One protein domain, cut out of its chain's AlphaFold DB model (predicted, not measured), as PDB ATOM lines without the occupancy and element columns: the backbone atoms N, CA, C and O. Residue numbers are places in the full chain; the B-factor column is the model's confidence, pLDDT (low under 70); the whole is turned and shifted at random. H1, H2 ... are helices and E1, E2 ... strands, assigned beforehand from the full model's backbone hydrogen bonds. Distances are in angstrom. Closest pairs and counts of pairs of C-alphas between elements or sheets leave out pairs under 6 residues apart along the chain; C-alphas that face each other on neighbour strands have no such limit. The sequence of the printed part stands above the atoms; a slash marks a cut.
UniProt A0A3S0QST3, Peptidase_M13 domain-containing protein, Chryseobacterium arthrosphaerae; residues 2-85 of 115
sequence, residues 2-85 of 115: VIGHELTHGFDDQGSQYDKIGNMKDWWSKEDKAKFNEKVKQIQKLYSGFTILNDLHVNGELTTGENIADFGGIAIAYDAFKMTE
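AT A GLANCE: This is residues 2 to 85 of the 115 residues of the protein "Peptidase_M13 domain-containing protein" of Chryseobacterium arthrosphaerae (UniProt A0A3S0QST3). Two long helices, H2 and H3, meet nearly at a right angle, the first turn of H3 packing on the later part of H2, while the short helix H1 packs across the side of H3. From H1 a long stretch without named elements leads back to the beginning of H2, and beyond the other end of H2 lies a small strand turn holding E1. The printed part has 84 residues, with three named helices and one named strand in the order H1, H2, E1, H3; its class is mostly helix. It is loose, with a radius of gyration of the C-alphas of 14.8 A, and flat, spanning 44 by 40 by 21 A.

HOW THE PARTS SIT: Begin with H3, residues 64 to 83, the longest helix. H1, residues 2 to 9, touches it; look at the C-alphas of Gly 4 and Gly 73, their closest, 3.8 A apart. These two run opposite ways at a steep tilt of 51 degrees. H2, residues 30 to 48, touches H3 with residues 40 to 44 alone, and H3 touches H2 with residues 64 to 68 alone. Their closest C-alphas, those of Gln 44 and Thr 64, are 6.0 A apart, and their lines are about perpendicular at 79 degrees. H1 and H2 are apart. E1, residues 51 to 53, pairs with no named strand, but residues 56 to 57 pair with it, antiparallel. E1 is apart from H1 and H3, and meets H2 only through their link. In H1, H2 and H3 every O i to N i+4 pair is within hydrogen-bond range.

IN THESE COORDINATES: Find C-alpha 64 at (230.454, 308.412, 167.210); from there H3 runs 28.8 A to C-alpha 83 at (245.433, 297.012, 145.372). H2 runs 26.8 A from C-alpha 30 at (214.487, 308.003, 153.452) to C-alpha 48. H1 measures 10.7 A, E1 5.8 A.

THE WHOLE: The two C-alphas farthest apart, those of Asp 55 and Glu 85, are 45.9 A from each other. The link from H1 to H2 is long, that from H2 to E1 tight, and that from E1 to H3 short. The printed part has no cut, and no printed residue has a pLDDT under 70.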
ATOM      1  N   VAL A   2     244.822 307.804 158.172       92.38
ATOM      2  CA  VAL A   2     244.499 309.245 158.318       92.38
ATOM      3  C   VAL A   2     243.722 309.817 157.125       92.38
ATOM      4  O   VAL A   2     242.621 310.306 157.291       92.38
ATOM      5  N   ILE A   3     244.206 309.633 155.892       92.88
ATOM      6  CA  ILE A   3     243.489 310.109 154.689       92.88
ATOM      7  C   ILE A   3     242.080 309.503 154.561       92.88
ATOM      8  O   ILE A   3     241.142 310.192 154.180       92.88
ATOM      9  N   GLY A   4     241.927 308.211 154.853       94.75
ATOM     10  CA  GLY A   4     240.624 307.548 154.817       94.75
ATOM     11  C   GLY A   4     239.711 307.983 155.966       94.75
ATOM     12  O   GLY A   4     238.506 308.040 155.766       94.75
ATOM     13  N   HIS A   5     240.277 308.307 157.130       96.69
ATOM     14  CA  HIS A   5     239.561 308.844 158.286       96.69
ATOM     15  C   HIS A   5     238.981 310.223 157.938       96.69
ATOM     16  O   HIS A   5     237.764 310.382 157.936       96.69
ATOM     17  N   GLU A   6     239.812 311.147 157.444       96.81
ATOM     18  CA  GLU A   6     239.361 312.475 156.992       96.81
ATOM     19  C   GLU A   6     238.340 312.404 155.846       96.81
ATOM     20  O   GLU A   6     237.385 313.175 155.791       96.81
ATOM     21  N   LEU A   7     238.507 311.455 154.917       95.00
ATOM     22  CA  LEU A   7     237.520 311.235 153.860       95.00
ATOM     23  C   LEU A   7     236.186 310.736 154.429       95.00
ATOM     24  O   LEU A   7     235.128 311.113 153.929       95.00
ATOM     25  N   THR A   8     236.235 309.896 155.461       96.94
ATOM     26  CA  THR A   8     235.041 309.329 156.092       96.94
ATOM     27  C   THR A   8     234.289 310.365 156.923       96.94
ATOM     28  O   THR A   8     233.066 310.281 156.973       96.94
ATOM     29  N   HIS A   9     234.954 311.388 157.472       97.38
ATOM     30  CA  HIS A   9     234.270 312.503 158.139       97.38
ATOM     31  C   HIS A   9     233.246 313.207 157.249       97.38
ATOM     32  O   HIS A   9     232.204 313.632 157.730       97.38
ATOM     33  N   GLY A  10     233.455 313.251 155.928       95.38
ATOM     34  CA  GLY A  10     232.438 313.749 154.991       95.38
ATOM     35  C   GLY A  10     231.135 312.930 154.969       95.38
ATOM     36  O   GLY A  10     230.149 313.360 154.376       95.38
ATOM     37  N   PHE A  11     231.119 311.756 155.601       95.88
ATOM     38  CA  PHE A  11     230.023 310.788 155.604       95.88
ATOM     39  C   PHE A  11     229.688 310.246 157.004       95.88
ATOM     40  O   PHE A  11     228.906 309.298 157.104       95.88
ATOM     41  N   ASP A  12     230.252 310.813 158.073       95.75
ATOM     42  CA  ASP A  12     229.895 310.446 159.446       95.75
ATOM     43  C   ASP A  12     228.511 311.002 159.841       95.75
ATOM     44  O   ASP A  12     227.762 311.519 159.005       95.75
ATOM     45  N   ASP A  13     228.106 310.851 161.102       93.50
ATOM     46  CA  ASP A  13     226.778 311.264 161.563       93.50
ATOM     47  C   ASP A  13     226.505 312.772 161.402       93.50
ATOM     48  O   ASP A  13     225.345 313.168 161.244       93.50
ATOM     49  N   GLN A  14     227.548 313.607 161.365       95.00
ATOM     50  CA  GLN A  14     227.438 315.042 161.107       95.00
ATOM     51  C   GLN A  14     227.717 315.378 159.641       95.00
ATOM     52  O   GLN A  14     226.908 316.052 158.999       95.00
ATOM     53  N   GLY A  15     228.817 314.881 159.076       94.25
ATOM     54  CA  GLY A  15     229.236 315.174 157.708       94.25
ATOM     55  C   GLY A  15     228.238 314.707 156.656       94.25
ATOM     56  O   GLY A  15     227.970 315.433 155.700       94.25
ATOM     57  N   SER A  16     227.573 313.569 156.882       95.69
ATOM     58  CA  SER A  16     226.527 313.055 155.984       95.69
ATOM     59  C   SER A  16     225.317 313.984 155.819       95.69
ATOM     60  O   SER A  16     224.506 313.772 154.915       95.69
ATOM     61  N   GLN A  17     225.176 315.014 156.660       95.62
ATOM     62  CA  GLN A  17     224.117 316.021 156.567       95.62
ATOM     63  C   GLN A  17     224.448 317.147 155.574       95.62
ATOM     64  O   GLN A  17     223.581 317.973 155.266       95.62
ATOM     65  N   TYR A  18     225.683 317.186 155.067       96.50
ATOM     66  CA  TYR A  18     226.170 318.190 154.134       96.50
ATOM     67  C   TYR A  18     226.263 317.625 152.718       96.50
ATOM     68  O   TYR A  18     226.708 316.499 152.505       96.50
ATOM     69  N   ASP A  19     225.820 318.400 151.730       94.62
ATOM     70  CA  ASP A  19     225.949 318.035 150.322       94.62
ATOM     71  C   ASP A  19     227.381 318.254 149.792       94.62
ATOM     72  O   ASP A  19     228.259 318.795 150.462       94.62
ATOM     73  N   LYS A  20     227.616 317.863 148.533       94.00
ATOM     74  CA  LYS A  20     228.932 317.918 147.868       94.00
ATOM     75  C   LYS A  20     229.608 319.301 147.808       94.00
ATOM     76  O   LYS A  20     230.767 319.366 147.408       94.00
ATOM     77  N   ILE A  21     228.893 320.393 148.090       94.69
ATOM     78  CA  ILE A  21     229.451 321.756 148.134       94.69
ATOM     79  C   ILE A  21     229.379 322.372 149.540       94.69
ATOM     80  O   ILE A  21     229.663 323.556 149.695       94.69
ATOM     81  N   GLY A  22     229.023 321.582 150.557       93.88
ATOM     82  CA  GLY A  22     229.037 321.993 151.959       93.88
ATOM     83  C   GLY A  22     227.748 322.644 152.457       93.88
ATOM     84  O   GLY A  22     227.777 323.302 153.495       93.88
ATOM     85  N   ASN A  23     226.609 322.482 151.771       95.81
ATOM     86  CA  ASN A  23     225.330 322.951 152.320       95.81
ATOM     87  C   ASN A  23     224.700 321.886 153.210       95.81
ATOM     88  O   ASN A  23     224.592 320.734 152.796       95.81
ATOM     89  N   MET A  24     224.172 322.287 154.365       94.50
ATOM     90  CA  MET A  24     223.329 321.417 155.185       94.50
ATOM     91  C   MET A  24     222.014 321.132 154.447       94.50
ATOM     92  O   MET A  24     221.119 321.979 154.377       94.50
ATOM     93  N   LYS A  25     221.914 319.947 153.849       94.19
ATOM     94  CA  LYS A  25     220.787 319.534 153.014       94.19
ATOM     95  C   LYS A  25     220.669 318.023 153.041       94.19
ATOM     96  O   LYS A  25     221.623 317.324 152.731       94.19
ATOM     97  N   ASP A  26     219.469 317.520 153.318       93.31
ATOM     98  CA  ASP A  26     219.216 316.087 153.206       93.31
ATOM     99  C   ASP A  26     219.275 315.656 151.734       93.31
ATOM    100  O   ASP A  26     218.429 316.039 150.920       93.31
ATOM    101  N   TRP A  27     220.318 314.907 151.390       95.62
ATOM    102  CA  TRP A  27     220.549 314.348 150.059       95.62
ATOM    103  C   TRP A  27     220.325 312.830 150.013       95.62
ATOM    104  O   TRP A  27     220.507 312.217 148.960       95.62
ATOM    105  N   TRP A  28     219.889 312.233 151.125       96.31
ATOM    106  CA  TRP A  28     219.623 310.806 151.237       96.31
ATOM    107  C   TRP A  28     218.193 310.461 150.824       96.31
ATOM    108  O   TRP A  28     217.247 311.231 151.018       96.31
ATOM    109  N   SER A  29     218.004 309.240 150.324       97.62
ATOM    110  CA  SER A  29     216.675 308.638 150.349       97.62
ATOM    111  C   SER A  29     216.282 308.339 151.804       97.62
ATOM    112  O   SER A  29     217.132 308.080 152.662       97.62
ATOM    113  N   LYS A  30     214.978 308.337 152.102       97.06
ATOM    114  CA  LYS A  30     214.487 308.003 153.452       97.06
ATOM    115  C   LYS A  30     214.929 306.607 153.900       97.06
ATOM    116  O   LYS A  30     215.206 306.407 155.080       97.06
ATOM    117  N   GLU A  31     214.977 305.659 152.968       98.19
ATOM    118  CA  GLU A  31     215.372 304.278 153.243       98.19
ATOM    119  C   GLU A  31     216.860 304.184 153.597       98.19
ATOM    120  O   GLU A  31     217.216 303.572 154.605       98.19
ATOM    121  N   ASP A  32     217.723 304.836 152.818       97.94
ATOM    122  CA  ASP A  32     219.169 304.787 153.047       97.94
ATOM    123  C   ASP A  32     219.551 305.498 154.344       97.94
ATOM    124  O   ASP A  32     220.345 304.972 155.123       97.94
ATOM    125  N   LYS A  33     218.907 306.633 154.646       96.75
ATOM    126  CA  LYS A  33     219.102 307.345 155.915       96.75
ATOM    127  C   LYS A  33     218.707 306.497 157.123       96.75
ATOM    128  O   LYS A  33     219.392 306.514 158.143       96.75
ATOM    129  N   ALA A  34     217.622 305.727 157.020       97.75
ATOM    130  CA  ALA A  34     217.212 304.820 158.089       97.75
ATOM    131  C   ALA A  34     218.251 303.711 158.327       97.75
ATOM    132  O   ALA A  34     218.636 303.474 159.473       97.75
ATOM    133  N   LYS A  35     218.758 303.088 157.253       98.25
ATOM    134  CA  LYS A  35     219.810 302.058 157.329       98.25
ATOM    135  C   LYS A  35     221.130 302.616 157.864       98.25
ATOM    136  O   LYS A  35     221.807 301.946 158.642       98.25
ATOM    137  N   PHE A  36     221.493 303.834 157.466       97.44
ATOM    138  CA  PHE A  36     222.672 304.527 157.982       97.44
ATOM    139  C   PHE A  36     222.554 304.737 159.495       97.44
ATOM    140  O   PHE A  36     223.404 304.268 160.248       97.44
ATOM    141  N   ASN A  37     221.445 305.319 159.955       96.88
ATOM    142  CA  ASN A  37     221.201 305.556 161.379       96.88
ATOM    143  C   ASN A  37     221.186 304.264 162.210       96.88
ATOM    144  O   ASN A  37     221.588 304.271 163.373       96.88
ATOM    145  N   GLU A  38     220.735 303.144 161.641       98.12
ATOM    146  CA  GLU A  38     220.817 301.844 162.308       98.12
ATOM    147  C   GLU A  38     222.274 301.414 162.544       98.12
ATOM    148  O   GLU A  38     222.615 300.976 163.642       98.12
ATOM    149  N   LYS A  39     223.154 301.593 161.552       97.31
ATOM    150  CA  LYS A  39     224.590 301.295 161.684       97.31
ATOM    151  C   LYS A  39     225.281 302.232 162.670       97.31
ATOM    152  O   LYS A  39     226.055 301.762 163.500       97.31
ATOM    153  N   VAL A  40     224.949 303.524 162.640       97.31
ATOM    154  CA  VAL A  40     225.443 304.512 163.614       97.31
ATOM    155  C   VAL A  40     225.117 304.069 165.043       97.31
ATOM    156  O   VAL A  40     226.004 304.009 165.893       97.31
ATOM    157  N   LYS A  41     223.876 303.633 165.300       97.69
ATOM    158  CA  LYS A  41     223.470 303.108 166.616       97.69
ATOM    159  C   LYS A  41     224.233 301.850 167.032       97.69
ATOM    160  O   LYS A  41     224.485 301.652 168.219       97.69
ATOM    161  N   GLN A  42     224.597 300.984 166.086       97.75
ATOM    162  CA  GLN A  42     225.419 299.808 166.386       97.75
ATOM    163  C   GLN A  42     226.830 300.212 166.833       97.75
ATOM    164  O   GLN A  42     227.338 299.635 167.793       97.75
ATOM    165  N   ILE A  43     227.426 301.228 166.200       96.50
ATOM    166  CA  ILE A  43     228.731 301.781 166.594       96.50
ATOM    167  C   ILE A  43     228.641 302.427 167.978       96.50
ATOM    168  O   ILE A  43     229.431 302.094 168.856       96.50
ATOM    169  N   GLN A  44     227.628 303.263 168.217       97.44
ATOM    170  CA  GLN A  44     227.364 303.855 169.534       97.44
ATOM    171  C   GLN A  44     227.283 302.791 170.625       97.44
ATOM    172  O   GLN A  44     227.959 302.880 171.646       97.44
ATOM    173  N   LYS A  45     226.492 301.741 170.384       97.56
ATOM    174  CA  LYS A  45     226.330 300.637 171.328       97.56
ATOM    175  C   LYS A  45     227.635 299.880 171.568       97.56
ATOM    176  O   LYS A  45     227.899 299.508 172.709       97.56
ATOM    177  N   LEU A  46     228.414 299.625 170.517       96.69
ATOM    178  CA  LEU A  46     229.709 298.958 170.634       96.69
ATOM    179  C   LEU A  46     230.629 299.750 171.562       96.69
ATOM    180  O   LEU A  46     231.125 299.192 172.539       96.69
ATOM    181  N   TYR A  47     230.805 301.044 171.290       96.44
ATOM    182  CA  TYR A  47     231.736 301.865 172.056       96.44
ATOM    183  C   TYR A  47     231.263 302.121 173.480       96.44
ATOM    184  O   TYR A  47     232.065 301.989 174.396       96.44
ATOM    185  N   SER A  48     229.966 302.345 173.708       96.31
ATOM    186  CA  SER A  48     229.412 302.453 175.066       96.31
ATOM    187  C   SER A  48     229.603 301.190 175.919       96.31
ATOM    188  O   SER A  48     229.482 301.250 177.140       96.31
ATOM    189  N   GLY A  49     229.903 300.040 175.304       96.00
ATOM    190  CA  GLY A  49     230.254 298.809 176.013       96.00
ATOM    191  C   GLY A  49     231.695 298.767 176.530       96.00
ATOM    192  O   GLY A  49     232.009 297.920 177.369       96.00
ATOM    193  N   PHE A  50     232.583 299.650 176.062       95.06
ATOM    194  CA  PHE A  50     233.971 299.685 176.514       95.06
ATOM    195  C   PHE A  50     234.114 300.423 177.842       95.06
ATOM    196  O   PHE A  50     233.499 301.461 178.087       95.06
ATOM    197  N   THR A  51     234.968 299.869 178.696       93.75
ATOM    198  CA  THR A  51     235.314 300.423 180.005       93.75
ATOM    199  C   THR A  51     236.764 300.885 179.949       93.75
ATOM    200  O   THR A  51     237.645 300.088 179.640       93.75
ATOM    201  N   ILE A  52     236.997 302.170 180.205       88.12
ATOM    202  CA  ILE A  52     238.319 302.803 180.153       88.12
ATOM    203  C   ILE A  52     239.072 302.525 181.458       88.12
ATOM    204  O   ILE A  52     240.214 302.071 181.439       88.12
ATOM    205  N   LEU A  53     238.429 302.791 182.601       89.81
ATOM    206  CA  LEU A  53     239.020 302.615 183.927       89.81
ATOM    207  C   LEU A  53     237.929 302.424 184.983       89.81
ATOM    208  O   LEU A  53     237.090 303.303 185.160       89.81
ATOM    209  N   ASN A  54     237.983 301.328 185.740       89.81
ATOM    210  CA  ASN A  54     236.990 300.986 186.769       89.81
ATOM    211  C   ASN A  54     235.557 300.999 186.208       89.81
ATOM    212  O   ASN A  54     235.244 300.149 185.390       89.81
ATOM    213  N   ASP A  55     234.725 301.963 186.611       89.56
ATOM    214  CA  ASP A  55     233.342 302.136 186.143       89.56
ATOM    215  C   ASP A  55     233.207 303.260 185.091       89.56
ATOM    216  O   ASP A  55     232.103 303.673 184.735       89.56
ATOM    217  N   LEU A  56     234.326 303.813 184.605       92.06
ATOM    218  CA  LEU A  56     234.323 304.826 183.552       92.06
ATOM    219  C   LEU A  56     234.152 304.153 182.191       92.06
ATOM    220  O   LEU A  56     235.063 303.490 181.693       92.06
ATOM    221  N   HIS A  57     233.001 304.384 181.569       93.50
ATOM    222  CA  HIS A  57     232.680 303.896 180.233       93.50
ATOM    223  C   HIS A  57     232.952 304.952 179.161       93.50
ATOM    224  O   HIS A  57     232.831 306.155 179.404       93.50
ATOM    225  N   VAL A  58     233.279 304.498 177.951       95.06
ATOM    226  CA  VAL A  58     233.304 305.376 176.776       95.06
ATOM    227  C   VAL A  58     231.886 305.889 176.526       95.06
ATOM    228  O   VAL A  58     230.920 305.129 176.564       95.06
ATOM    229  N   ASN A  59     231.741 307.176 176.225       95.62
ATOM    230  CA  ASN A  59     230.480 307.694 175.715       95.62
ATOM    231  C   ASN A  59     230.421 307.443 174.200       95.62
ATOM    232  O   ASN A  59     230.996 308.198 173.413       95.62
ATOM    233  N   GLY A  60     229.759 306.354 173.799       94.81
ATOM    234  CA  GLY A  60     229.663 305.948 172.398       94.81
ATOM    235  C   GLY A  60     228.952 306.973 171.517       94.81
ATOM    236  O   GLY A  60     229.349 307.144 170.370       94.81
ATOM    237  N   GLU A  61     227.958 307.695 172.044       95.88
ATOM    238  CA  GLU A  61     227.269 308.777 171.323       95.88
ATOM    239  C   GLU A  61     228.201 309.964 171.074       95.88
ATOM    240  O   GLU A  61     228.301 310.437 169.946       95.88
ATOM    241  N   LEU A  62     228.949 310.389 172.096       95.44
ATOM    242  CA  LEU A  62     229.892 311.505 171.981       95.44
ATOM    243  C   LEU A  62     231.034 311.213 170.999       95.44
ATOM    244  O   LEU A  62     231.488 312.105 170.297       95.44
ATOM    245  N   THR A  63     231.506 309.968 170.965       96.38
ATOM    246  CA  THR A  63     232.666 309.554 170.158       96.38
ATOM    247  C   THR A  63     232.279 309.057 168.761       96.38
ATOM    248  O   THR A  63     233.141 308.641 167.995       96.38
ATOM    249  N   THR A  64     230.988 309.079 168.410       97.12
ATOM    250  CA  THR A  64     230.454 308.412 167.210       97.12
ATOM    251  C   THR A  64     231.123 308.845 165.909       97.12
ATOM    252  O   THR A  64     231.484 307.965 165.129       97.12
ATOM    253  N   GLY A  65     231.299 310.150 165.681       96.25
ATOM    254  CA  GLY A  65     231.884 310.664 164.437       96.25
ATOM    255  C   GLY A  65     233.292 310.118 164.200       96.25
ATOM    256  O   GLY A  65     233.542 309.459 163.193       96.25
ATOM    257  N   GLU A  66     234.166 310.268 165.199       96.81
ATOM    258  CA  GLU A  66     235.531 309.723 165.203       96.81
ATOM    259  C   GLU A  66     235.543 308.198 165.044       96.81
ATOM    260  O   GLU A  66     236.278 307.650 164.228       96.81
ATOM    261  N   ASN A  67     234.660 307.489 165.756       96.38
ATOM    262  CA  ASN A  67     234.565 306.032 165.671       96.38
ATOM    263  C   ASN A  67     234.168 305.552 164.262       96.38
ATOM    264  O   ASN A  67     234.664 304.524 163.792       96.38
ATOM    265  N   ILE A  68     233.251 306.261 163.590       97.31
ATOM    266  CA  ILE A  68     232.873 305.987 162.195       97.31
ATOM    267  C   ILE A  68     234.065 306.265 161.278       97.31
ATOM    268  O   ILE A  68     234.375 305.431 160.421       97.31
ATOM    269  N   ALA A  69     234.740 307.399 161.480       96.69
ATOM    270  CA  ALA A  69     235.897 307.806 160.699       96.69
ATOM    271  C   ALA A  69     237.060 306.811 160.819       96.69
ATOM    272  O   ALA A  69     237.640 306.425 159.805       96.69
ATOM    273  N   ASP A  70     237.332 306.287 162.011       95.44
ATOM    274  CA  ASP A  70     238.342 305.254 162.238       95.44
ATOM    275  C   ASP A  70     238.002 303.939 161.536       95.44
ATOM    276  O   ASP A  70     238.844 303.372 160.827       95.44
ATOM    277  N   PHE A  71     236.759 303.460 161.665       94.50
ATOM    278  CA  PHE A  71     236.324 302.247 160.970       94.50
ATOM    279  C   PHE A  71     236.431 302.393 159.449       94.50
ATOM    280  O   PHE A  71     237.007 301.525 158.783       94.50
ATOM    281  N   GLY A  72     235.908 303.490 158.896       95.31
ATOM    282  CA  GLY A  72     235.974 303.765 157.461       95.31
ATOM    283  C   GLY A  72     237.410 303.961 156.982       95.31
ATOM    284  O   GLY A  72     237.823 303.376 155.979       95.31
ATOM    285  N   GLY A  73     238.217 304.696 157.744       95.62
ATOM    286  CA  GLY A  73     239.606 304.989 157.424       95.62
ATOM    287  C   GLY A  73     240.503 303.759 157.405       95.62
ATOM    288  O   GLY A  73     241.394 303.670 156.552       95.62
ATOM    289  N   ILE A  74     240.267 302.789 158.292       95.38
ATOM    290  CA  ILE A  74     240.952 301.492 158.265       95.38
ATOM    291  C   ILE A  74     240.486 300.665 157.067       95.38
ATOM    292  O   ILE A  74     241.337 300.137 156.350       95.38
ATOM    293  N   ALA A  75     239.176 300.577 156.815       95.88
ATOM    294  CA  ALA A  75     238.630 299.797 155.702       95.88
ATOM    295  C   ALA A  75     239.145 300.300 154.345       95.88
ATOM    296  O   ALA A  75     239.728 299.531 153.582       95.88
ATOM    297  N   ILE A  76     239.049 301.609 154.093       96.62
ATOM    298  CA  ILE A  76     239.542 302.250 152.866       96.62
ATOM    299  C   ILE A  76     241.053 302.049 152.720       96.62
ATOM    300  O   ILE A  76     241.542 301.725 151.637       96.62
ATOM    301  N   ALA A  77     241.816 302.237 153.801       96.31
ATOM    302  CA  ALA A  77     243.262 302.050 153.756       96.31
ATOM    303  C   ALA A  77     243.647 300.590 153.482       96.31
ATOM    304  O   ALA A  77     244.632 300.347 152.783       96.31
ATOM    305  N   TYR A  78     242.883 299.633 154.011       96.94
ATOM    306  CA  TYR A  78     243.106 298.216 153.770       96.94
ATOM    307  C   TYR A  78     242.773 297.844 152.325       96.94
ATOM    308  O   TYR A  78     243.604 297.230 151.661       96.94
ATOM    309  N   ASP A  79     241.637 298.296 151.793       97.25
ATOM    310  CA  ASP A  79     241.271 298.081 150.389       97.25
ATOM    311  C   ASP A  79     242.332 298.660 149.443       97.25
ATOM    312  O   ASP A  79     242.831 297.959 148.557       97.25
ATOM    313  N   ALA A  80     242.774 299.898 149.690       97.19
ATOM    314  CA  ALA A  80     243.858 300.520 148.935       97.19
ATOM    315  C   ALA A  80     245.169 299.722 149.045       97.19
ATOM    316  O   ALA A  80     245.868 299.519 148.051       97.19
ATOM    317  N   PHE A  81     245.493 299.209 150.234       96.94
ATOM    318  CA  PHE A  81     246.651 298.342 150.431       96.94
ATOM    319  C   PHE A  81     246.545 297.053 149.606       96.94
ATOM    320  O   PHE A  81     247.515 296.687 148.936       96.94
ATOM    321  N   LYS A  82     245.378 296.397 149.564       97.56
ATOM    322  CA  LYS A  82     245.152 295.184 148.756       97.56
ATOM    323  C   LYS A  82     245.241 295.428 147.246       97.56
ATOM    324  O   LYS A  82     245.423 294.471 146.497       97.56
ATOM    325  N   MET A  83     245.187 296.676 146.780       97.69
ATOM    326  CA  MET A  83     245.433 297.012 145.372       97.69
ATOM    327  C   MET A  83     246.926 297.029 145.003       97.69
ATOM    328  O   MET A  83     247.252 296.909 143.819       97.69
ATOM    329  N   THR A  84     247.829 297.129 145.983       97.50
ATOM    330  CA  THR A  84     249.288 297.146 145.774       97.50
ATOM    331  C   THR A  84     249.866 295.749 145.537       97.50
ATOM    332  O   THR A  84     249.282 294.741 145.937       97.50
ATOM    333  N   GLU A  85     251.062 295.673 144.950       97.12
ATOM    334  CA  GLU A  85     251.791 294.405 144.791       97.12
ATOM    335  C   GLU A  85     252.082 293.737 146.145       97.12
ATOM    336  O   GLU A  85     251.967 292.521 146.298       97.12
TER     337      GLU A  85